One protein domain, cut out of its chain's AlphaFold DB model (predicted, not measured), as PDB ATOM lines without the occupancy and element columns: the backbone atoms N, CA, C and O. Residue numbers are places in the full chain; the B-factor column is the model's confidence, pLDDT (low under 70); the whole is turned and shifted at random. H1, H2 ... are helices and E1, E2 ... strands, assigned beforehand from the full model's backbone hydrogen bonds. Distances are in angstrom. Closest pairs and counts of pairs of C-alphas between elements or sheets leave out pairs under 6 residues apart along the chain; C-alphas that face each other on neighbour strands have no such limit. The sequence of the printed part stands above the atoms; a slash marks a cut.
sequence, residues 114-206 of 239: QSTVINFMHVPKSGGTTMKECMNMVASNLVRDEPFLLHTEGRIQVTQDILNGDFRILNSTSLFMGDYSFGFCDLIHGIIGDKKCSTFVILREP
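This is residues 114 to 206 of the 239 residues of an uncharacterized protein of Stichopus japonicus (UniProt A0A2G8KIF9). What shape do these atoms make? A small parallel sheet, E2 E1 E3, is sandwiched between H1 on one face and H4 on the other, making three layers, while H2 packs on H4 off the sheet and H3 is close to H2. What builds it? The printed part has 93 residues in a mixed class, four helices and three strands in the order E1 H1 H2 H3 E2 H4 E3, compact with a radius of gyration of the C-alphas of 12.8 A and spans of 38 by 29 by 22 A. E1, H1 H2 H3, E2 form a strand-helix-strand unit, parallel neighbour strands with helices between; E2, H4, E3 form a split one around E1, its crossover right-handed.

How do the strands pair? E1, residues 117 to 121, is parallel to E2, residues 175 to 178, with N 120 and O 176 within hydrogen-bond range at 2.8 A. E1 is parallel to E3, residues 197 to 202, with N 119 and O 198 within that range at 2.8 A. Which helices are on the sheet? H1, residues 128 to 141, has a height over the sheet of 9.9 A, its closest C-alphas to E2 being Lys 132 and Met 177, 7.1 A. H4, residues 184 to 191, is on the opposite face at 9.7 A, its closest C-alphas to E3 being Cys 185 and Cys 197, 5.4 A. What of the others? H2, residues 152 to 163, touches H4 with residues 159 to 163 alone, at a shallow tilt of 15 degrees, the same way, the closest C-alphas being Ile 162 and Ile 191, 7.7 A. H3, residues 168 to 172, is close but not clearly touching H2, the closest C-alphas being Val 158 and Ile 169, 7.2 A. In H1, H2, H3 and H4 every O i to N i+4 pair is within hydrogen-bond range.

Where are the anchors? E1 begins at C-alpha 117 (33.505, 323.125, -86.283) and E3 ends at C-alpha 202 (29.302, 339.672, -89.503). How long are the elements, first to last C-alpha? E1 is 12.7 A, E2 10.6 A, E3 17.0 A, H1 19.7 A, H2 16.7 A, H3 6.2 A and H4 11.1 A.

How large is it? The two C-alphas farthest apart, Gly 165 and Glu 205, are 40.0 A apart. Is it continuous and well predicted? The printed part has no cut and no long link; its mean pLDDT is 87.6, and residue 193 is under 70.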
ATOM      1  N   GLN A 114      41.277 322.657 -82.147       70.25
ATOM      2  CA  GLN A 114      41.761 321.975 -83.353       70.25
ATOM      3  C   GLN A 114      40.665 321.137 -84.022       70.25
ATOM      4  O   GLN A 114      40.564 321.139 -85.249       70.25
ATOM      5  N   SER A 115      39.821 320.479 -83.223       75.12
ATOM      6  CA  SER A 115      38.712 319.622 -83.667       75.12
ATOM      7  C   SER A 115      37.366 320.349 -83.770       75.12
ATOM      8  O   SER A 115      36.318 319.723 -83.942       75.12
ATOM      9  N   THR A 116      37.381 321.675 -83.651       83.12
ATOM     10  CA  THR A 116      36.174 322.497 -83.643       83.12
ATOM     11  C   THR A 116      35.599 322.701 -85.038       83.12
ATOM     12  O   THR A 116      36.330 322.973 -85.989       83.12
ATOM     13  N   VAL A 117      34.268 322.660 -85.124       87.81
ATOM     14  CA  VAL A 117      33.505 323.125 -86.283       87.81
ATOM     15  C   VAL A 117      33.328 324.638 -86.216       87.81
ATOM     16  O   VAL A 117      32.890 325.181 -85.204       87.81
ATOM     17  N   ILE A 118      33.641 325.329 -87.301       89.38
ATOM     18  CA  ILE A 118      33.432 326.762 -87.455       89.38
ATOM     19  C   ILE A 118      32.304 326.963 -88.459       89.38
ATOM     20  O   ILE A 118      32.356 326.445 -89.570       89.38
ATOM     21  N   ASN A 119      31.298 327.731 -88.064       91.88
ATOM     22  CA  ASN A 119      30.129 328.042 -88.863       91.88
ATOM     23  C   ASN A 119      30.022 329.558 -89.079       91.88
ATOM     24  O   ASN A 119      29.790 330.313 -88.133       91.88
ATOM     25  N   PHE A 120      30.177 330.014 -90.319       94.31
ATOM     26  CA  PHE A 120      29.938 331.404 -90.684       94.31
ATOM     27  C   PHE A 120      28.472 331.616 -91.074       94.31
ATOM     28  O   PHE A 120      28.025 331.205 -92.152       94.31
ATOM     29  N   MET A 121      27.740 332.326 -90.213       94.75
ATOM     30  CA  MET A 121      26.374 332.741 -90.495       94.75
ATOM     31  C   MET A 121      26.357 333.959 -91.403       94.75
ATOM     32  O   MET A 121      26.576 335.092 -90.970       94.75
ATOM     33  N   HIS A 122      26.095 333.717 -92.685       94.94
ATOM     34  CA  HIS A 122      26.043 334.783 -93.664       94.94
ATOM     35  C   HIS A 122      24.740 335.569 -93.520       94.94
ATOM     36  O   HIS A 122      23.647 335.024 -93.653       94.94
ATOM     37  N   VAL A 123      24.875 336.873 -93.284       93.88
ATOM     38  CA  VAL A 123      23.773 337.827 -93.386       93.88
ATOM     39  C   VAL A 123      23.938 338.607 -94.691       93.88
ATOM     40  O   VAL A 123      24.972 339.267 -94.871       93.88
ATOM     41  N   PRO A 124      22.935 338.596 -95.590       93.25
ATOM     42  CA  PRO A 124      23.014 339.308 -96.855       93.25
ATOM     43  C   PRO A 124      23.434 340.769 -96.680       93.25
ATOM     44  O   PRO A 124      23.013 341.460 -95.748       93.25
ATOM     45  N   LYS A 125      24.289 341.239 -97.593       94.06
ATOM     46  CA  LYS A 125      24.761 342.638 -97.664       94.06
ATOM     47  C   LYS A 125      25.522 343.135 -96.430       94.06
ATOM     48  O   LYS A 125      25.684 344.340 -96.247       94.06
ATOM     49  N   SER A 126      26.063 342.208 -95.640       94.44
ATOM     50  CA  SER A 126      26.866 342.513 -94.447       94.44
ATOM     51  C   SER A 126      28.360 342.205 -94.630       94.44
ATOM     52  O   SER A 126      29.056 341.956 -93.658       94.44
ATOM     53  N   GLY A 127      28.863 342.189 -95.872       92.31
ATOM     54  CA  GLY A 127      30.266 341.846 -96.169       92.31
ATOM     55  C   GLY A 127      30.543 340.344 -96.288       92.31
ATOM     56  O   GLY A 127      31.681 339.897 -96.186       92.31
ATOM     57  N   GLY A 128      29.505 339.537 -96.504       92.06
ATOM     58  CA  GLY A 128      29.659 338.089 -96.495       92.06
ATOM     59  C   GLY A 128      30.403 337.480 -97.672       92.06
ATOM     60  O   GLY A 128      31.051 336.465 -97.467       92.06
ATOM     61  N   THR A 129      30.368 338.077 -98.869       91.94
ATOM     62  CA  THR A 129      31.176 337.592-100.007       91.94
ATOM     63  C   THR A 129      32.661 337.605 -99.653       91.94
ATOM     64  O   THR A 129      33.320 336.575 -99.742       91.94
ATOM     65  N   THR A 130      33.142 338.731 -99.123       93.00
ATOM     66  CA  THR A 130      34.521 338.888 -98.647       93.00
ATOM     67  C   THR A 130      34.866 337.871 -97.561       93.00
ATOM     68  O   THR A 130      35.938 337.279 -97.583       93.00
ATOM     69  N   MET A 131      33.954 337.614 -96.618       93.50
ATOM     70  CA  MET A 131      34.210 336.623 -95.569       93.50
ATOM     71  C   MET A 131      34.198 335.179 -96.091       93.50
ATOM     72  O   MET A 131      34.993 334.368 -95.630       93.50
ATOM     73  N   LYS A 132      33.354 334.844 -97.076       92.69
ATOM     74  CA  LYS A 132      33.368 333.523 -97.732       92.69
ATOM     75  C   LYS A 132      34.701 333.283 -98.450       92.69
ATOM     76  O   LYS A 132      35.314 332.239 -98.262       92.69
ATOM     77  N   GLU A 133      35.193 334.272 -99.195       92.19
ATOM     78  CA  GLU A 133      36.526 334.219 -99.815       92.19
ATOM     79  C   GLU A 133      37.628 334.060 -98.765       92.19
ATOM     80  O   GLU A 133      38.539 333.248 -98.917       92.19
ATOM     81  N   CYS A 134      37.511 334.784 -97.653       90.44
ATOM     82  CA  CYS A 134      38.450 334.665 -96.555       90.44
ATOM     83  C   CYS A 134      38.464 333.265 -95.931       90.44
ATOM     84  O   CYS A 134      39.532 332.719 -95.663       90.44
ATOM     85  N   MET A 135      37.294 332.666 -95.721       90.38
ATOM     86  CA  MET A 135      37.170 331.296 -95.224       90.38
ATOM     87  C   MET A 135      37.814 330.290 -96.186       90.38
ATOM     88  O   MET A 135      38.498 329.379 -95.726       90.38
ATOM     89  N   ASN A 136      37.673 330.485 -97.502       90.75
ATOM     90  CA  ASN A 136      38.340 329.652 -98.508       90.75
ATOM     91  C   ASN A 136      39.870 329.763 -98.419       90.75
ATOM     92  O   ASN A 136      40.564 328.749 -98.441       90.75
ATOM     93  N   MET A 137      40.403 330.979 -98.257       88.38
ATOM     94  CA  MET A 137      41.845 331.189 -98.062       88.38
ATOM     95  C   MET A 137      42.357 330.563 -96.758       88.38
ATOM     96  O   MET A 137      43.461 330.031 -96.702       88.38
ATOM     97  N   VAL A 138      41.567 330.622 -95.684       84.88
ATOM     98  CA  VAL A 138      41.925 329.972 -94.418       84.88
ATOM     99  C   VAL A 138      41.929 328.450 -94.579       84.88
ATOM    100  O   VAL A 138      42.853 327.800 -94.094       84.88
ATOM    101  N   ALA A 139      40.949 327.878 -95.281       86.75
ATOM    102  CA  ALA A 139      40.883 326.441 -95.540       86.75
ATOM    103  C   ALA A 139      42.118 325.935 -96.298       86.75
ATOM    104  O   ALA A 139      42.764 324.985 -95.849       86.75
ATOM    105  N   SER A 140      42.502 326.626 -97.377       84.88
ATOM    106  CA  SER A 140      43.670 326.257 -98.183       84.88
ATOM    107  C   SER A 140      44.974 326.338 -97.388       84.88
ATOM    108  O   SER A 140      45.797 325.427 -97.456       84.88
ATOM    109  N   ASN A 141      45.135 327.371 -96.556       81.69
ATOM    110  CA  ASN A 141      46.309 327.529 -95.693       81.69
ATOM    111  C   ASN A 141      46.390 326.476 -94.578       81.69
ATOM    112  O   ASN A 141      47.483 326.127 -94.135       81.69
ATOM    113  N   LEU A 142      45.248 325.973 -94.106       75.06
ATOM    114  CA  LEU A 142      45.184 324.944 -93.067       75.06
ATOM    115  C   LEU A 142      45.248 323.513 -93.623       75.06
ATOM    116  O   LEU A 142      45.146 322.574 -92.833       75.06
ATOM    117  N   VAL A 143      45.412 323.339 -94.942       71.62
ATOM    118  CA  VAL A 143      45.336 322.032 -95.628       71.62
ATOM    119  C   VAL A 143      44.037 321.304 -95.255       71.62
ATOM    120  O   VAL A 143      44.017 320.110 -94.962       71.62
ATOM    121  N   ARG A 144      42.943 322.063 -95.175       70.56
ATOM    122  CA  ARG A 144      41.601 321.540 -94.924       70.56
ATOM    123  C   ARG A 144      40.803 321.561 -96.218       70.56
ATOM    124  O   ARG A 144      41.060 322.390 -97.090       70.56
ATOM    125  N   ASP A 145      39.818 320.672 -96.296       80.62
ATOM    126  CA  ASP A 145      38.825 320.699 -97.363       80.62
ATOM    127  C   ASP A 145      38.115 322.056 -97.396       80.62
ATOM    128  O   ASP A 145      37.978 322.738 -96.368       80.62
ATOM    129  N   GLU A 146      37.669 322.449 -98.590       85.94
ATOM    130  CA  GLU A 146      36.964 323.710 -98.789       85.94
ATOM    131  C   GLU A 146      35.774 323.848 -97.818       85.94
ATOM    132  O   GLU A 146      35.129 322.853 -97.453       85.94
ATOM    133  N   PRO A 147      35.458 325.075 -97.365       90.38
ATOM    134  CA  PRO A 147      34.310 325.288 -96.505       90.38
ATOM    135  C   PRO A 147      33.015 324.872 -97.207       90.38
ATOM    136  O   PRO A 147      32.724 325.299 -98.325       90.38
ATOM    137  N   PHE A 148      32.197 324.078 -96.524       93.38
ATOM    138  CA  PHE A 148      30.944 323.589 -97.080       93.38
ATOM    139  C   PHE A 148      29.876 324.687 -97.066       93.38
ATOM    140  O   PHE A 148      29.592 325.304 -96.030       93.38
ATOM    141  N   LEU A 149      29.261 324.920 -98.227       93.50
ATOM    142  CA  LEU A 149      28.259 325.963 -98.399       93.50
ATOM    143  C   LEU A 149      26.864 325.475 -97.971       93.50
ATOM    144  O   LEU A 149      26.207 324.695 -98.653       93.50
ATOM    145  N   LEU A 150      26.363 326.019 -96.868       92.75
ATOM    146  CA  LEU A 150      24.999 325.836 -96.377       92.75
ATOM    147  C   LEU A 150      24.040 326.817 -97.073       92.75
ATOM    148  O   LEU A 150      23.586 327.809 -96.491       92.75
ATOM    149  N   HIS A 151      23.754 326.542 -98.346       90.81
ATOM    150  CA  HIS A 151      22.585 327.079 -99.055       90.81
ATOM    151  C   HIS A 151      21.363 326.168 -98.838       90.81
ATOM    152  O   HIS A 151      21.453 325.204 -98.082       90.81
ATOM    153  N   THR A 152      20.222 326.446 -99.478       90.19
ATOM    154  CA  THR A 152      18.972 325.683 -99.290       90.19
ATOM    155  C   THR A 152      19.169 324.166 -99.395       90.19
ATOM    156  O   THR A 152      18.887 323.446 -98.441       90.19
ATOM    157  N   GLU A 153      19.693 323.675-100.520       90.25
ATOM    158  CA  GLU A 153      19.860 322.233-100.756       90.25
ATOM    159  C   GLU A 153      20.983 321.657 -99.892       90.25
ATOM    160  O   GLU A 153      20.768 320.652 -99.220       90.25
ATOM    161  N   GLY A 154      22.136 322.335 -99.810       88.75
ATOM    162  CA  GLY A 154      23.249 321.900 -98.962       88.75
ATOM    163  C   GLY A 154      22.865 321.785 -97.484       88.75
ATOM    164  O   GLY A 154      23.263 320.843 -96.804       88.75
ATOM    165  N   ARG A 155      22.022 322.691 -96.972       91.88
ATOM    166  CA  ARG A 155      21.501 322.615 -95.601       91.88
ATOM    167  C   ARG A 155      20.568 321.426 -95.415       91.88
ATOM    168  O   ARG A 155      20.663 320.759 -94.384       91.88
ATOM    169  N   ILE A 156      19.672 321.175 -96.368       92.25
ATOM    170  CA  ILE A 156      18.752 320.031 -96.320       92.25
ATOM    171  C   ILE A 156      19.552 318.731 -96.334       92.25
ATOM    172  O   ILE A 156      19.347 317.902 -95.453       92.25
ATOM    173  N   GLN A 157      20.496 318.599 -97.268       91.31
ATOM    174  CA  GLN A 157      21.359 317.431 -97.405       91.31
ATOM    175  C   GLN A 157      22.102 317.140 -96.101       91.31
ATOM    176  O   GLN A 157      21.897 316.091 -95.508       91.31
ATOM    177  N   VAL A 158      22.868 318.106 -95.589       90.56
ATOM    178  CA  VAL A 158      23.646 317.920 -94.356       90.56
ATOM    179  C   VAL A 158      22.750 317.574 -93.167       90.56
ATOM    180  O   VAL A 158      23.124 316.776 -92.315       90.56
ATOM    181  N   THR A 159      21.560 318.169 -93.089       90.25
ATOM    182  CA  THR A 159      20.624 317.863 -92.002       90.25
ATOM    183  C   THR A 159      20.113 316.430 -92.105       90.25
ATOM    184  O   THR A 159      20.081 315.736 -91.095       90.25
ATOM    185  N   GLN A 160      19.747 315.974 -93.306       91.75
ATOM    186  CA  GLN A 160      19.315 314.596 -93.527       91.75
ATOM    187  C   GLN A 160      20.440 313.601 -93.252       91.75
ATOM    188  O   GLN A 160      20.213 312.627 -92.543       91.75
ATOM    189  N   ASP A 161      21.653 313.874 -93.729       90.69
ATOM    190  CA  ASP A 161      22.820 313.023 -93.501       90.69
ATOM    191  C   ASP A 161      23.063 312.836 -91.996       90.69
ATOM    192  O   ASP A 161      23.092 311.709 -91.505       90.69
ATOM    193  N   ILE A 162      23.093 313.935 -91.234       88.81
ATOM    194  CA  ILE A 162      23.285 313.895 -89.778       88.81
ATOM    195  C   ILE A 162      22.150 313.126 -89.080       88.81
ATOM    196  O   ILE A 162      22.423 312.327 -88.184       88.81
ATOM    197  N   LEU A 163      20.887 313.344 -89.469       88.56
ATOM    198  CA  LEU A 163      19.736 312.639 -88.886       88.56
ATOM    199  C   LEU A 163      19.745 311.137 -89.199       88.56
ATOM    200  O   LEU A 163      19.305 310.339 -88.375       88.56
ATOM    201  N   ASN A 164      20.286 310.755 -90.356       91.50
ATOM    202  CA  ASN A 164      20.454 309.366 -90.774       91.50
ATOM    203  C   ASN A 164      21.723 308.714 -90.193       91.50
ATOM    204  O   ASN A 164      21.988 307.543 -90.465       91.50
ATOM    205  N   GLY A 165      22.510 309.447 -89.397       87.12
ATOM    206  CA  GLY A 165      23.767 308.968 -88.823       87.12
ATOM    207  C   GLY A 165      24.943 308.942 -89.806       87.12
ATOM    208  O   GLY A 165      25.972 308.336 -89.503       87.12
ATOM    209  N   ASP A 166      24.819 309.582 -90.973       90.25
ATOM    210  CA  ASP A 166      25.932 309.806 -91.892       90.25
ATOM    211  C   ASP A 166      26.679 311.094 -91.517       90.25
ATOM    212  O   ASP A 166      26.195 312.218 -91.657       90.25
ATOM    213  N   PHE A 167      27.910 310.923 -91.036       88.25
ATOM    214  CA  PHE A 167      28.773 312.019 -90.599       88.25
ATOM    215  C   PHE A 167      29.938 312.293 -91.559       88.25
ATOM    216  O   PHE A 167      30.888 312.980 -91.183       88.25
ATOM    217  N   ARG A 168      29.895 311.787 -92.802       87.06
ATOM    218  CA  ARG A 168      30.972 311.971 -93.795       87.06
ATOM    219  C   ARG A 168      31.332 313.436 -94.011       87.06
ATOM    220  O   ARG A 168      32.508 313.773 -93.939       87.06
ATOM    221  N   ILE A 169      30.335 314.305 -94.189       86.00
ATOM    222  CA  ILE A 169      30.553 315.744 -94.427       86.00
ATOM    223  C   ILE A 169      31.204 316.420 -93.212       86.00
ATOM    224  O   ILE A 169      32.060 317.290 -93.345       86.00
ATOM    225  N   LEU A 170      30.829 316.002 -92.002       84.31
ATOM    226  CA  LEU A 170      31.432 316.517 -90.776       84.31
ATOM    227  C   LEU A 170      32.869 316.014 -90.580       84.31
ATOM    228  O   LEU A 170      33.640 316.655 -89.866       84.31
ATOM    229  N   ASN A 171      33.222 314.871 -91.159       84.06
ATOM    230  CA  ASN A 171      34.574 314.328 -91.103       84.06
ATOM    231  C   ASN A 171      35.476 314.899 -92.201       84.06
ATOM    232  O   ASN A 171      36.675 315.016 -91.966       84.06
ATOM    233  N   SER A 172      34.919 315.274 -93.357       84.50
ATOM    234  CA  SER A 172      35.672 315.916 -94.437       84.50
ATOM    235  C   SER A 172      35.984 317.373 -94.108       84.50
ATOM    236  O   SER A 172      37.135 317.796 -94.153       84.50
ATOM    237  N   THR A 173      34.983 318.139 -93.662       87.81
ATOM    238  CA  THR A 173      35.175 319.555 -93.359       87.81
ATOM    239  C   THR A 173      34.779 319.935 -91.936       87.81
ATOM    240  O   THR A 173      33.865 319.406 -91.302       87.81
ATOM    241  N   SER A 174      35.504 320.920 -91.426       87.94
ATOM    242  CA  SER A 174      35.234 321.596 -90.155       87.94
ATOM    243  C   SER A 174      34.786 323.037 -90.370       87.94
ATOM    244  O   SER A 174      34.537 323.741 -89.398       87.94
ATOM    245  N   LEU A 175      34.690 323.483 -91.622       91.12
ATOM    246  CA  LEU A 175      34.351 324.847 -91.987       91.12
ATOM    247  C   LEU A 175      33.024 324.822 -92.741       91.12
ATOM    248  O   LEU A 175      32.901 324.189 -93.783       91.12
ATOM    249  N   PHE A 176      32.032 325.518 -92.208       93.44
ATOM    250  CA  PHE A 176      30.708 325.650 -92.795       93.44
ATOM    251  C   PHE A 176      30.389 327.127 -92.941       93.44
ATOM    252  O   PHE A 176      30.789 327.949 -92.115       93.44
ATOM    253  N   MET A 177      29.681 327.490 -94.001       95.00
ATOM    254  CA  MET A 177      29.292 328.877 -94.226       95.00
ATOM    255  C   MET A 177      28.027 328.963 -95.055       95.00
ATOM    256  O   MET A 177      27.819 328.147 -95.941       95.00
ATOM    257  N   GLY A 178      27.189 329.970 -94.837       94.56
ATOM    258  CA  GLY A 178      26.050 330.196 -95.726       94.56
ATOM    259  C   GLY A 178      24.888 330.929 -95.088       94.56
ATOM    260  O   GLY A 178      24.885 331.207 -93.889       94.56
ATOM    261  N   ASP A 179      23.909 331.247 -95.926       92.19
ATOM    262  CA  ASP A 179      22.696 331.983 -95.565       92.19
ATOM    263  C   ASP A 179      21.720 331.127 -94.737       92.19
ATOM    264  O   ASP A 179      20.939 331.654 -93.952       92.19
ATOM    265  N   TYR A 180      21.809 329.797 -94.857       93.50
ATOM    266  CA  TYR A 180      20.945 328.824 -94.169       93.50
ATOM    267  C   TYR A 180      21.669 328.080 -93.040       93.50
ATOM    268  O   TYR A 180      21.270 326.996 -92.611       93.50
ATOM    269  N   SER A 181      22.754 328.662 -92.545       90.06
ATOM    270  CA  SER A 181      23.594 328.077 -91.499       90.06
ATOM    271  C   SER A 181      23.110 328.358 -90.071       90.06
ATOM    272  O   SER A 181      23.711 327.883 -89.104       90.06
ATOM    273  N   PHE A 182      22.020 329.114 -89.912       90.00
ATOM    274  CA  PHE A 182      21.391 329.330 -88.611       90.00
ATOM    275  C   PHE A 182      20.942 327.994 -87.989       90.00
ATOM    276  O   PHE A 182      20.460 327.086 -88.677       90.00
ATOM    277  N   GLY A 183      21.158 327.850 -86.679       86.06
ATOM    278  CA  GLY A 183      20.855 326.625 -85.930       86.06
ATOM    279  C   GLY A 183      21.691 325.401 -86.330       86.06
ATOM    280  O   GLY A 183      21.348 324.274 -85.982       86.06
ATOM    281  N   PHE A 184      22.764 325.569 -87.114       89.44
ATOM    282  CA  PHE A 184      23.607 324.443 -87.526       89.44
ATOM    283  C   PHE A 184      24.413 323.864 -86.360       89.44
ATOM    284  O   PHE A 184      24.434 322.650 -86.175       89.44
ATOM    285  N   CYS A 185      25.020 324.721 -85.531       87.69
ATOM    286  CA  CYS A 185      25.728 324.249 -84.341       87.69
ATOM    287  C   CYS A 185      24.791 323.577 -83.331       87.69
ATOM    288  O   CYS A 185      25.191 322.581 -82.738       87.69
ATOM    289  N   ASP A 186      23.547 324.049 -83.196       86.38
ATOM    290  CA  ASP A 186      22.553 323.431 -82.309       86.38
ATOM    291  C   ASP A 186      22.214 322.002 -82.762       86.38
ATOM    292  O   ASP A 186      22.124 321.091 -81.940       86.38
ATOM    293  N   LEU A 187      22.100 321.785 -84.080       85.06
ATOM    294  CA  LEU A 187      21.906 320.455 -84.666       85.06
ATOM    295  C   LEU A 187      23.090 319.528 -84.360       85.06
ATOM    296  O   LEU A 187      22.888 318.399 -83.914       85.06
ATOM    297  N   ILE A 188      24.322 320.000 -84.582       83.88
ATOM    298  CA  ILE A 188      25.529 319.214 -84.289       83.88
ATOM    299  C   ILE A 188      25.592 318.880 -82.804       83.88
ATOM    300  O   ILE A 188      25.863 317.740 -82.460       83.88
ATOM    301  N   HIS A 189      25.333 319.844 -81.921       79.50
ATOM    302  CA  HIS A 189      25.393 319.622 -80.476       79.50
ATOM    303  C   HIS A 189      24.331 318.641 -79.992       79.50
ATOM    304  O   HIS A 189      24.627 317.819 -79.129       79.50
ATOM    305  N   GLY A 190      23.118 318.704 -80.545       72.88
ATOM    306  CA  GLY A 190      22.030 317.803 -80.169       72.88
ATOM    307  C   GLY A 190      22.276 316.341 -80.548       72.88
ATOM    308  O   GLY A 190      21.750 315.454 -79.883       72.88
ATOM    309  N   ILE A 191      23.072 316.086 -81.592       75.75
ATOM    310  CA  ILE A 191      23.269 314.740 -82.161       75.75
ATOM    311  C   ILE A 191      24.677 314.198 -81.870       75.75
ATOM    312  O   ILE A 191      24.847 313.020 -81.574       75.75
ATOM    313  N   ILE A 192      25.692 315.061 -81.903       71.88
ATOM    314  CA  ILE A 192      27.117 314.738 -81.765       71.88
ATOM    315  C   ILE A 192      27.676 315.565 -80.603       71.88
ATOM    316  O   ILE A 192      28.436 316.519 -80.788       71.88
ATOM    317  N   GLY A 193      27.264 315.212 -79.382       66.88
ATOM    318  CA  GLY A 193      27.514 315.997 -78.163       66.88
ATOM    319  C   GLY A 193      28.989 316.299 -77.854       66.88
ATOM    320  O   GLY A 193      29.289 317.286 -77.178       66.88
ATOM    321  N   ASP A 194      29.918 315.511 -78.396       72.56
ATOM    322  CA  ASP A 194      31.356 315.695 -78.181       72.56
ATOM    323  C   ASP A 194      31.986 316.744 -79.111       72.56
ATOM    324  O   ASP A 194      33.057 317.285 -78.811       72.56
ATOM    325  N   LYS A 195      31.336 317.084 -80.234       77.62
ATOM    326  CA  LYS A 195      31.920 317.983 -81.234       77.62
ATOM    327  C   LYS A 195      31.608 319.443 -80.914       77.62
ATOM    328  O   LYS A 195      30.464 319.891 -80.960       77.62
ATOM    329  N   LYS A 196      32.648 320.227 -80.619       82.38
ATOM    330  CA  LYS A 196      32.508 321.672 -80.386       82.38
ATOM    331  C   LYS A 196      32.224 322.393 -81.702       82.38
ATOM    332  O   LYS A 196      32.819 322.075 -82.730       82.38
ATOM    333  N   CYS A 197      31.324 323.371 -81.657       83.62
ATOM    334  CA  CYS A 197      30.903 324.146 -82.822       83.62
ATOM    335  C   CYS A 197      30.799 325.620 -82.433       83.62
ATOM    336  O   CYS A 197      30.209 325.936 -81.401       83.62
ATOM    337  N   SER A 198      31.381 326.509 -83.238       86.00
ATOM    338  CA  SER A 198      31.285 327.961 -83.076       86.00
ATOM    339  C   SER A 198      30.533 328.554 -84.244       86.00
ATOM    340  O   SER A 198      30.961 328.392 -85.383       86.00
ATOM    341  N   THR A 199      29.478 329.314 -83.968       88.06
ATOM    342  CA  THR A 199      28.891 330.193 -84.980       88.06
ATOM    343  C   THR A 199      29.407 331.610 -84.786       88.06
ATOM    344  O   THR A 199      29.422 332.122 -83.667       88.06
ATOM    345  N   PHE A 200      29.815 332.246 -85.876       89.75
ATOM    346  CA  PHE A 200      30.104 333.672 -85.898       89.75
ATOM    347  C   PHE A 200      29.351 334.336 -87.044       89.75
ATOM    348  O   PHE A 200      29.012 333.703 -88.046       89.75
ATOM    349  N   VAL A 201      29.070 335.622 -86.876       91.31
ATOM    350  CA  VAL A 201      28.308 336.422 -87.828       91.31
ATOM    351  C   VAL A 201      28.986 337.768 -88.005       91.31
ATOM    352  O   VAL A 201      29.521 338.341 -87.057       91.31
ATOM    353  N   ILE A 202      28.940 338.285 -89.228       89.19
ATOM    354  CA  ILE A 202      29.302 339.672 -89.503       89.19
ATOM    355  C   ILE A 202      28.010 340.443 -89.676       89.19
ATOM    356  O   ILE A 202      27.196 340.125 -90.546       89.19
ATOM    357  N   LEU A 203      27.832 341.451 -88.829       91.88
ATOM    358  CA  LEU A 203      26.743 342.399 -88.960       91.88
ATOM    359  C   LEU A 203      27.265 343.711 -89.526       91.88
ATOM    360  O   LEU A 203      28.402 344.120 -89.295       91.88
ATOM    361  N   ARG A 204      26.381 344.374 -90.259       91.44
ATOM    362  CA  ARG A 204      26.555 345.735 -90.744       91.44
ATOM    363  C   ARG A 204      25.480 346.614 -90.120       91.44
ATOM    364  O   ARG A 204      24.416 346.118 -89.746       91.44
ATOM    365  N   GLU A 205      25.770 347.906 -90.030       95.50
ATOM    366  CA  GLU A 205      24.797 348.924 -89.648       95.50
ATOM    367  C   GLU A 205      23.506 348.761 -90.495       95.50
ATOM    368  O   GLU A 205      23.588 348.533 -91.712       95.50
ATOM    369  N   PRO A 206      22.317 348.747 -89.864       95.00
ATOM    370  CA  PRO A 206      21.070 348.383 -90.530       95.00
ATOM    371  C   PRO A 206      20.675 349.307 -91.691       95.00
ATOM    372  O   PRO A 206      20.181 348.792 -92.699       95.00
TER     373      PRO A 206